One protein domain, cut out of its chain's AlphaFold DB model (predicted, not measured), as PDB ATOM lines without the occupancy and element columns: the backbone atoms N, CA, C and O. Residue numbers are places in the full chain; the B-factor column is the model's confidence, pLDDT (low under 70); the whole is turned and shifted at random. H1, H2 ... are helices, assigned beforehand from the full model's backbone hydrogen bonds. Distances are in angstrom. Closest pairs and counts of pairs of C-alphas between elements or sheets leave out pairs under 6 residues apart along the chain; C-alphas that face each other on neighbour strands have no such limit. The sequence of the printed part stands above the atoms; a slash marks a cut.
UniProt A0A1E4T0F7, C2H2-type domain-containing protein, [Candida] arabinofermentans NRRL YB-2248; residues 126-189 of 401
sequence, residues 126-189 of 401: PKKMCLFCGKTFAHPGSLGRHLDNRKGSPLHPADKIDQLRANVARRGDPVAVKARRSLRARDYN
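Overview. This is residues 126 to 189 of the 401 residues of the protein "C2H2-type domain-containing protein" of [Candida] arabinofermentans NRRL YB-2248 (UniProt A0A1E4T0F7). The model is a loose, elongated chain of three helices: at one end a small head, in which the looped stretch of residues 126 to 139 folds back beside H1 and H2 runs the opposite way to H1, and at the other end H3, set off by itself. Residues 182 to 189, in H3, stick out from the rest. The printed part has 64 residues with three named helices, in the order H1, H2, H3, and no named strand; the class is all helix. The whole is loose, with a radius of gyration of the C-alphas of 14.2 A, and spans 44 by 24 by 16 A.

Along the chain. Residues 126 to 139 hold no named element; C-alpha 126 is at (0.390, -42.389, -1.969). H1 is residues 140 to 150, 15.3 A from first to last C-alpha, and begins at (-5.453, -50.126, -3.220). H2 is residues 158 to 166, 11.8 A long. H3, the longest helix, is residues 174 to 189, 22.1 A long, and ends at (-32.240, -43.559, -11.701).

Arrangement. H1 and H2 only just touch, with 3 pairs of C-alphas within 8 A; the closest are those of Leu 147 and Ile 161, 6.5 A apart. They form a helical hairpin, running opposite ways at a shallow tilt of 24 degrees. H3 is apart from H1 and from H2. In H1, H2 and H3 every O i to N i+4 pair is within hydrogen-bond range.

Size, cuts and confidence. The two C-alphas farthest apart are those of Pro 154 and Asn 189, at 46.4 A. Without residues 182 to 189, which stand free, the body spans 34 by 24 by 16 A. The printed part has no cut, and both links, H1 to H2 and H2 to H3, are short. The mean pLDDT of the printed part is 89.5; residue 167 and residues 169 to 171 are under 70.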
ATOM      1  N   PRO A 126       0.677 -42.315  -3.400       87.81
ATOM      2  CA  PRO A 126       0.390 -42.389  -1.969       87.81
ATOM      3  C   PRO A 126      -0.815 -43.289  -1.659       87.81
ATOM      4  O   PRO A 126      -0.931 -43.809  -0.553       87.81
ATOM      5  N   LYS A 127      -1.700 -43.541  -2.635       89.56
ATOM      6  CA  LYS A 127      -2.862 -44.435  -2.466       89.56
ATOM      7  C   LYS A 127      -2.498 -45.917  -2.439       89.56
ATOM      8  O   LYS A 127      -3.348 -46.752  -2.125       89.56
ATOM      9  N   LYS A 128      -1.266 -46.256  -2.814       94.12
ATOM     10  CA  LYS A 128      -0.765 -47.626  -2.915       94.12
ATOM     11  C   LYS A 128       0.352 -47.921  -1.918       94.12
ATOM     12  O   LYS A 128       0.903 -49.015  -1.948       94.12
ATOM     13  N   MET A 129       0.676 -46.986  -1.032       95.00
ATOM     14  CA  MET A 129       1.719 -47.143  -0.024       95.00
ATOM     15  C   MET A 129       1.111 -47.166   1.379       95.00
ATOM     16  O   MET A 129       0.201 -46.404   1.696       95.00
ATOM     17  N   CYS A 130       1.616 -48.046   2.240       94.81
ATOM     18  CA  CYS A 130       1.286 -48.031   3.656       94.81
ATOM     19  C   CYS A 130       2.088 -46.933   4.363       94.81
ATOM     20  O   CYS A 130       3.307 -47.028   4.462       94.81
ATOM     21  N   LEU A 131       1.400 -45.929   4.909       93.19
ATOM     22  CA  LEU A 131       2.016 -44.793   5.615       93.19
ATOM     23  C   LEU A 131       2.711 -45.183   6.933       93.19
ATOM     24  O   LEU A 131       3.454 -44.387   7.498       93.19
ATOM     25  N   PHE A 132       2.456 -46.400   7.420       93.56
ATOM     26  CA  PHE A 132       2.989 -46.922   8.678       93.56
ATOM     27  C   PHE A 132       4.303 -47.684   8.490       93.56
ATOM     28  O   PHE A 132       5.252 -47.480   9.237       93.56
ATOM     29  N   CYS A 133       4.371 -48.567   7.488       94.19
ATOM     30  CA  CYS A 133       5.543 -49.416   7.247       94.19
ATOM     31  C   CYS A 133       6.257 -49.149   5.914       94.19
ATOM     32  O   CYS A 133       7.189 -49.874   5.577       94.19
ATOM     33  N   GLY A 134       5.799 -48.172   5.125       93.44
ATOM     34  CA  GLY A 134       6.396 -47.774   3.843       93.44
ATOM     35  C   GLY A 134       6.213 -48.773   2.695       93.44
ATOM     36  O   GLY A 134       6.635 -48.505   1.574       93.44
ATOM     37  N   LYS A 135       5.577 -49.929   2.932       95.75
ATOM     38  CA  LYS A 135       5.376 -50.952   1.896       95.75
ATOM     39  C   LYS A 135       4.456 -50.445   0.791       95.75
ATOM     40  O   LYS A 135       3.392 -49.892   1.070       95.75
ATOM     41  N   THR A 136       4.840 -50.692  -0.454       95.88
ATOM     42  CA  THR A 136       4.049 -50.380  -1.645       95.88
ATOM     43  C   THR A 136       3.277 -51.612  -2.119       95.88
ATOM     44  O   THR A 136       3.697 -52.752  -1.926       95.88
ATOM     45  N   PHE A 137       2.108 -51.392  -2.715       96.12
ATOM     46  CA  PHE A 137       1.189 -52.432  -3.173       96.12
ATOM     47  C   PHE A 137       0.794 -52.190  -4.631       96.12
ATOM     48  O   PHE A 137       0.677 -51.052  -5.073       96.12
ATOM     49  N   ALA A 138       0.507 -53.254  -5.382       95.25
ATOM     50  CA  ALA A 138       0.047 -53.124  -6.768       95.25
ATOM     51  C   ALA A 138      -1.329 -52.426  -6.875       95.25
ATOM     52  O   ALA A 138      -1.558 -51.595  -7.765       95.25
ATOM     53  N   HIS A 139      -2.231 -52.721  -5.927       94.81
ATOM     54  CA  HIS A 139      -3.614 -52.236  -5.906       94.81
ATOM     55  C   HIS A 139      -4.020 -51.672  -4.530       94.81
ATOM     56  O   HIS A 139      -3.610 -52.220  -3.501       94.81
ATOM     57  N   PRO A 140      -4.915 -50.660  -4.479       91.50
ATOM     58  CA  PRO A 140      -5.453 -50.126  -3.220       91.50
ATOM     59  C   PRO A 140      -6.183 -51.175  -2.364       91.50
ATOM     60  O   PRO A 140      -6.202 -51.083  -1.139       91.50
ATOM     61  N   GLY A 141      -6.773 -52.199  -2.996       92.69
ATOM     62  CA  GLY A 141      -7.418 -53.312  -2.293       92.69
ATOM     63  C   GLY A 141      -6.432 -54.141  -1.466       92.69
ATOM     64  O   GLY A 141      -6.710 -54.446  -0.306       92.69
ATOM     65  N   SER A 142      -5.253 -54.432  -2.025       95.31
ATOM     66  CA  SER A 142      -4.182 -55.163  -1.336       95.31
ATOM     67  C   SER A 142      -3.617 -54.364  -0.163       95.31
ATOM     68  O   SER A 142      -3.402 -54.934   0.904       95.31
ATOM     69  N   LEU A 143      -3.472 -53.041  -0.320       95.19
ATOM     70  CA  LEU A 143      -3.145 -52.136   0.789       95.19
ATOM     71  C   LEU A 143      -4.220 -52.203   1.883       95.19
ATOM     72  O   LEU A 143      -3.902 -52.338   3.059       95.19
ATOM     73  N   GLY A 144      -5.499 -52.169   1.506       93.38
ATOM     74  CA  GLY A 144      -6.606 -52.302   2.450       93.38
ATOM     75  C   GLY A 144      -6.564 -53.602   3.259       93.38
ATOM     76  O   GLY A 144      -6.732 -53.562   4.474       93.38
ATOM     77  N   ARG A 145      -6.300 -54.742   2.605       94.31
ATOM     78  CA  ARG A 145      -6.154 -56.048   3.272       94.31
ATOM     79  C   ARG A 145      -4.912 -56.098   4.164       94.31
ATOM     80  O   ARG A 145      -4.958 -56.667   5.247       94.31
ATOM     81  N   HIS A 146      -3.819 -55.470   3.739       96.69
ATOM     82  CA  HIS A 146      -2.620 -55.331   4.558       96.69
ATOM     83  C   HIS A 146      -2.885 -54.547   5.850       96.69
ATOM     84  O   HIS A 146      -2.482 -55.007   6.916       96.69
ATOM     85  N   LEU A 147      -3.572 -53.402   5.759       94.75
ATOM     86  CA  LEU A 147      -3.924 -52.588   6.924       94.75
ATOM     87  C   LEU A 147      -4.844 -53.350   7.886       94.75
ATOM     88  O   LEU A 147      -4.631 -53.284   9.090       94.75
ATOM     89  N   ASP A 148      -5.808 -54.114   7.362       92.31
ATOM     90  CA  ASP A 148      -6.687 -54.953   8.185       92.31
ATOM     91  C   ASP A 148      -5.889 -56.048   8.923       92.31
ATOM     92  O   ASP A 148      -6.052 -56.214  10.127       92.31
ATOM     93  N   ASN A 149      -4.973 -56.742   8.238       96.06
ATOM     94  CA  ASN A 149      -4.167 -57.818   8.833       96.06
ATOM     95  C   ASN A 149      -3.118 -57.318   9.836       96.06
ATOM     96  O   ASN A 149      -2.662 -58.075  10.687       96.06
ATOM     97  N   ARG A 150      -2.653 -56.073   9.686       95.00
ATOM     98  CA  ARG A 150      -1.639 -55.467  10.563       95.00
ATOM     99  C   ARG A 150      -2.246 -54.579  11.645       95.00
ATOM    100  O   ARG A 150      -1.486 -54.011  12.429       95.00
ATOM    101  N   LYS A 151      -3.575 -54.464  11.704       94.75
ATOM    102  CA  LYS A 151      -4.290 -53.646  12.683       94.75
ATOM    103  C   LYS A 151      -3.912 -54.045  14.110       94.75
ATOM    104  O   LYS A 151      -3.969 -55.217  14.457       94.75
ATOM    105  N   GLY A 152      -3.514 -53.062  14.920       89.62
ATOM    106  CA  GLY A 152      -3.124 -53.276  16.318       89.62
ATOM    107  C   GLY A 152      -1.669 -53.708  16.510       89.62
ATOM    108  O   GLY A 152      -1.220 -53.824  17.644       89.62
ATOM    109  N   SER A 153      -0.902 -53.904  15.430       93.06
ATOM    110  CA  SER A 153       0.546 -54.092  15.565       93.06
ATOM    111  C   SER A 153       1.220 -52.800  16.060       93.06
ATOM    112  O   SER A 153       0.720 -51.715  15.764       93.06
ATOM    113  N   PRO A 154       2.383 -52.873  16.740       91.31
ATOM    114  CA  PRO A 154       3.061 -51.690  17.290       91.31
ATOM    115  C   PRO A 154       3.356 -50.606  16.244       91.31
ATOM    116  O   PRO A 154       3.323 -49.415  16.535       91.31
ATOM    117  N   LEU A 155       3.603 -51.022  14.996       90.69
ATOM    118  CA  LEU A 155       3.835 -50.118  13.869       90.69
ATOM    119  C   LEU A 155       2.542 -49.589  13.236       90.69
ATOM    120  O   LEU A 155       2.594 -48.598  12.520       90.69
ATOM    121  N   HIS A 156       1.393 -50.229  13.472       93.75
ATOM    122  CA  HIS A 156       0.114 -49.869  12.860       93.75
ATOM    123  C   HIS A 156      -0.982 -49.671  13.927       93.75
ATOM    124  O   HIS A 156      -1.780 -50.582  14.190       93.75
ATOM    125  N   PRO A 157      -1.060 -48.463  14.519       93.75
ATOM    126  CA  PRO A 157      -2.077 -48.125  15.506       93.75
ATOM    127  C   PRO A 157      -3.494 -48.349  14.966       93.75
ATOM    128  O   PRO A 157      -3.843 -47.855  13.887       93.75
ATOM    129  N   ALA A 158      -4.314 -49.077  15.730       91.88
ATOM    130  CA  ALA A 158      -5.670 -49.453  15.331       91.88
ATOM    131  C   ALA A 158      -6.534 -48.226  14.992       91.88
ATOM    132  O   ALA A 158      -7.140 -48.189  13.922       91.88
ATOM    133  N   ASP A 159      -6.482 -47.184  15.824       91.00
ATOM    134  CA  ASP A 159      -7.286 -45.966  15.656       91.00
ATOM    135  C   ASP A 159      -6.966 -45.220  14.355       91.00
ATOM    136  O   ASP A 159      -7.851 -44.689  13.682       91.00
ATOM    137  N   LYS A 160      -5.687 -45.188  13.959       89.25
ATOM    138  CA  LYS A 160      -5.243 -44.507  12.734       89.25
ATOM    139  C   LYS A 160      -5.580 -45.307  11.484       89.25
ATOM    140  O   LYS A 160      -5.948 -44.711  10.470       89.25
ATOM    141  N   ILE A 161      -5.497 -46.637  11.550       91.06
ATOM    142  CA  ILE A 161      -6.000 -47.493  10.471       91.06
ATOM    143  C   ILE A 161      -7.502 -47.297  10.313       91.06
ATOM    144  O   ILE A 161      -7.963 -47.118   9.189       91.06
ATOM    145  N   ASP A 162      -8.256 -47.284  11.409       88.25
ATOM    146  CA  ASP A 162      -9.703 -47.103  11.356       88.25
ATOM    147  C   ASP A 162     -10.072 -45.733  10.783       88.25
ATOM    148  O   ASP A 162     -10.927 -45.669   9.905       88.25
ATOM    149  N   GLN A 163      -9.360 -44.661  11.145       87.00
ATOM    150  CA  GLN A 163      -9.520 -43.338  10.522       87.00
ATOM    151  C   GLN A 163      -9.235 -43.359   9.008       87.00
ATOM    152  O   GLN A 163     -10.014 -42.819   8.221       87.00
ATOM    153  N   LEU A 164      -8.154 -44.014   8.569       85.62
ATOM    154  CA  LEU A 164      -7.821 -44.147   7.142       85.62
ATOM    155  C   LEU A 164      -8.849 -44.997   6.381       85.62
ATOM    156  O   LEU A 164      -9.174 -44.716   5.225       85.62
ATOM    157  N   ARG A 165      -9.377 -46.041   7.024       86.50
ATOM    158  CA  ARG A 165     -10.335 -46.991   6.442       86.50
ATOM    159  C   ARG A 165     -11.780 -46.494   6.522       86.50
ATOM    160  O   ARG A 165     -12.587 -46.929   5.702       86.50
ATOM    161  N   ALA A 166     -12.104 -45.562   7.420       81.06
ATOM    162  CA  ALA A 166     -13.439 -44.977   7.585       81.06
ATOM    163  C   ALA A 166     -13.924 -44.230   6.332       81.06
ATOM    164  O   ALA A 166     -15.123 -44.165   6.068       81.06
ATOM    165  N   ASN A 167     -12.995 -43.722   5.518       69.31
ATOM    166  CA  ASN A 167     -13.304 -43.041   4.258       69.31
ATOM    167  C   ASN A 167     -13.497 -44.003   3.069       69.31
ATOM    168  O   ASN A 167     -13.883 -43.580   1.977       69.31
ATOM    169  N   VAL A 168     -13.249 -45.306   3.242       78.56
ATOM    170  CA  VAL A 168     -13.437 -46.301   2.179       78.56
ATOM    171  C   VAL A 168     -14.931 -46.560   2.007       78.56
ATOM    172  O   VAL A 168     -15.605 -46.957   2.943       78.56
ATOM    173  N   ALA A 169     -15.453 -46.419   0.784       63.09
ATOM    174  CA  ALA A 169     -16.891 -46.420   0.464       63.09
ATOM    175  C   ALA A 169     -17.741 -47.598   1.006       63.09
ATOM    176  O   ALA A 169     -18.970 -47.514   0.992       63.09
ATOM    177  N   ARG A 170     -17.111 -48.696   1.445       69.25
ATOM    178  CA  ARG A 170     -17.766 -49.882   2.021       69.25
ATOM    179  C   ARG A 170     -17.697 -49.962   3.556       69.25
ATOM    180  O   ARG A 170     -18.325 -50.859   4.101       69.25
ATOM    181  N   ARG A 171     -16.955 -49.080   4.236       66.62
ATOM    182  CA  ARG A 171     -16.772 -49.055   5.698       66.62
ATOM    183  C   ARG A 171     -17.108 -47.661   6.249       66.62
ATOM    184  O   ARG A 171     -17.042 -46.679   5.518       66.62
ATOM    185  N   GLY A 172     -17.547 -47.595   7.501       76.88
ATOM    186  CA  GLY A 172     -18.071 -46.387   8.148       76.88
ATOM    187  C   GLY A 172     -19.447 -46.632   8.765       76.88
ATOM    188  O   GLY A 172     -19.942 -47.758   8.725       76.88
ATOM    189  N   ASP A 173     -20.056 -45.581   9.312       80.81
ATOM    190  CA  ASP A 173     -21.402 -45.647   9.889       80.81
ATOM    191  C   ASP A 173     -22.397 -46.254   8.871       80.81
ATOM    192  O   ASP A 173     -22.525 -45.727   7.751       80.81
ATOM    193  N   PRO A 174     -23.075 -47.372   9.209       82.00
ATOM    194  CA  PRO A 174     -24.015 -48.039   8.313       82.00
ATOM    195  C   PRO A 174     -25.100 -47.090   7.792       82.00
ATOM    196  O   PRO A 174     -25.507 -47.209   6.630       82.00
ATOM    197  N   VAL A 175     -25.522 -46.109   8.599       87.06
ATOM    198  CA  VAL A 175     -26.533 -45.120   8.211       87.06
ATOM    199  C   VAL A 175     -25.991 -44.207   7.111       87.06
ATOM    200  O   VAL A 175     -26.602 -44.086   6.042       87.06
ATOM    201  N   ALA A 176     -24.797 -43.642   7.302       85.62
ATOM    202  CA  ALA A 176     -24.139 -42.799   6.305       85.62
ATOM    203  C   ALA A 176     -23.825 -43.558   4.998       85.62
ATOM    204  O   ALA A 176     -23.975 -43.014   3.897       85.62
ATOM    205  N   VAL A 177     -23.425 -44.832   5.081       82.88
ATOM    206  CA  VAL A 177     -23.191 -45.682   3.899       82.88
ATOM    207  C   VAL A 177     -24.495 -45.921   3.130       82.88
ATOM    208  O   VAL A 177     -24.509 -45.770   1.903       82.88
ATOM    209  N   LYS A 178     -25.593 -46.247   3.823       88.06
ATOM    210  CA  LYS A 178     -26.919 -46.430   3.209       88.06
ATOM    211  C   LYS A 178     -27.404 -45.141   2.541       88.06
ATOM    212  O   LYS A 178     -27.861 -45.199   1.398       88.06
ATOM    213  N   ALA A 179     -27.219 -43.986   3.183       90.56
ATOM    214  CA  ALA A 179     -27.559 -42.681   2.618       90.56
ATOM    215  C   ALA A 179     -26.771 -42.384   1.328       90.56
ATOM    216  O   ALA A 179     -27.362 -42.050   0.300       90.56
ATOM    217  N   ARG A 180     -25.448 -42.603   1.327       86.94
ATOM    218  CA  ARG A 180     -24.615 -42.429   0.121       86.94
ATOM    219  C   ARG A 180     -25.013 -43.376  -1.013       86.94
ATOM    220  O   ARG A 180     -25.052 -42.953  -2.167       86.94
ATOM    221  N   ARG A 181     -25.319 -44.643  -0.710       88.38
ATOM    222  CA  ARG A 181     -25.818 -45.611  -1.708       88.38
ATOM    223  C   ARG A 181     -27.166 -45.175  -2.277       88.38
ATOM    224  O   ARG A 181     -27.342 -45.219  -3.489       88.38
ATOM    225  N   SER A 182     -28.072 -44.698  -1.424       90.25
ATOM    226  CA  SER A 182     -29.373 -44.169  -1.841       90.25
ATOM    227  C   SER A 182     -29.227 -42.964  -2.774       90.25
ATOM    228  O   SER A 182     -29.866 -42.932  -3.821       90.25
ATOM    229  N   LEU A 183     -28.332 -42.016  -2.468       93.06
ATOM    230  CA  LEU A 183     -28.060 -40.864  -3.336       93.06
ATOM    231  C   LEU A 183     -27.503 -41.280  -4.702       93.06
ATOM    232  O   LEU A 183     -27.991 -40.804  -5.722       93.06
ATOM    233  N   ARG A 184     -26.539 -42.211  -4.741       90.88
ATOM    234  CA  ARG A 184     -26.010 -42.740  -6.012       90.88
ATOM    235  C   ARG A 184     -27.079 -43.467  -6.823       90.88
ATOM    236  O   ARG A 184     -27.142 -43.288  -8.033       90.88
ATOM    237  N   ALA A 185     -27.931 -44.254  -6.166       92.19
ATOM    238  CA  ALA A 185     -29.045 -44.927  -6.825       92.19
ATOM    239  C   ALA A 185     -30.066 -43.918  -7.375       92.19
ATOM    240  O   ALA A 185     -30.534 -44.080  -8.497       92.19
ATOM    241  N   ARG A 186     -30.375 -42.850  -6.626       96.06
ATOM    242  CA  ARG A 186     -31.236 -41.752  -7.093       96.06
ATOM    243  C   ARG A 186     -30.640 -41.045  -8.304       96.06
ATOM    244  O   ARG A 186     -31.363 -40.828  -9.266       96.06
ATOM    245  N   ASP A 187     -29.351 -40.722  -8.272       95.31
ATOM    246  CA  ASP A 187     -28.665 -40.060  -9.386       95.31
ATOM    247  C   ASP A 187     -28.622 -40.943 -10.642       95.31
ATOM    248  O   ASP A 187     -28.963 -40.496 -11.736       95.31
ATOM    249  N   TYR A 188     -28.324 -42.236 -10.482       93.50
ATOM    250  CA  TYR A 188     -28.395 -43.210 -11.571       93.50
ATOM    251  C   TYR A 188     -29.814 -43.319 -12.152       93.50
ATOM    252  O   TYR A 188     -29.999 -43.177 -13.357       93.50
ATOM    253  N   ASN A 189     -30.832 -43.474 -11.296       93.81
ATOM    254  CA  ASN A 189     -32.240 -43.559 -11.701       93.81
ATOM    255  C   ASN A 189     -32.802 -42.241 -12.260       93.81
ATOM    256  O   ASN A 189     -33.875 -42.242 -12.864       93.81
TER     257      ASN A 189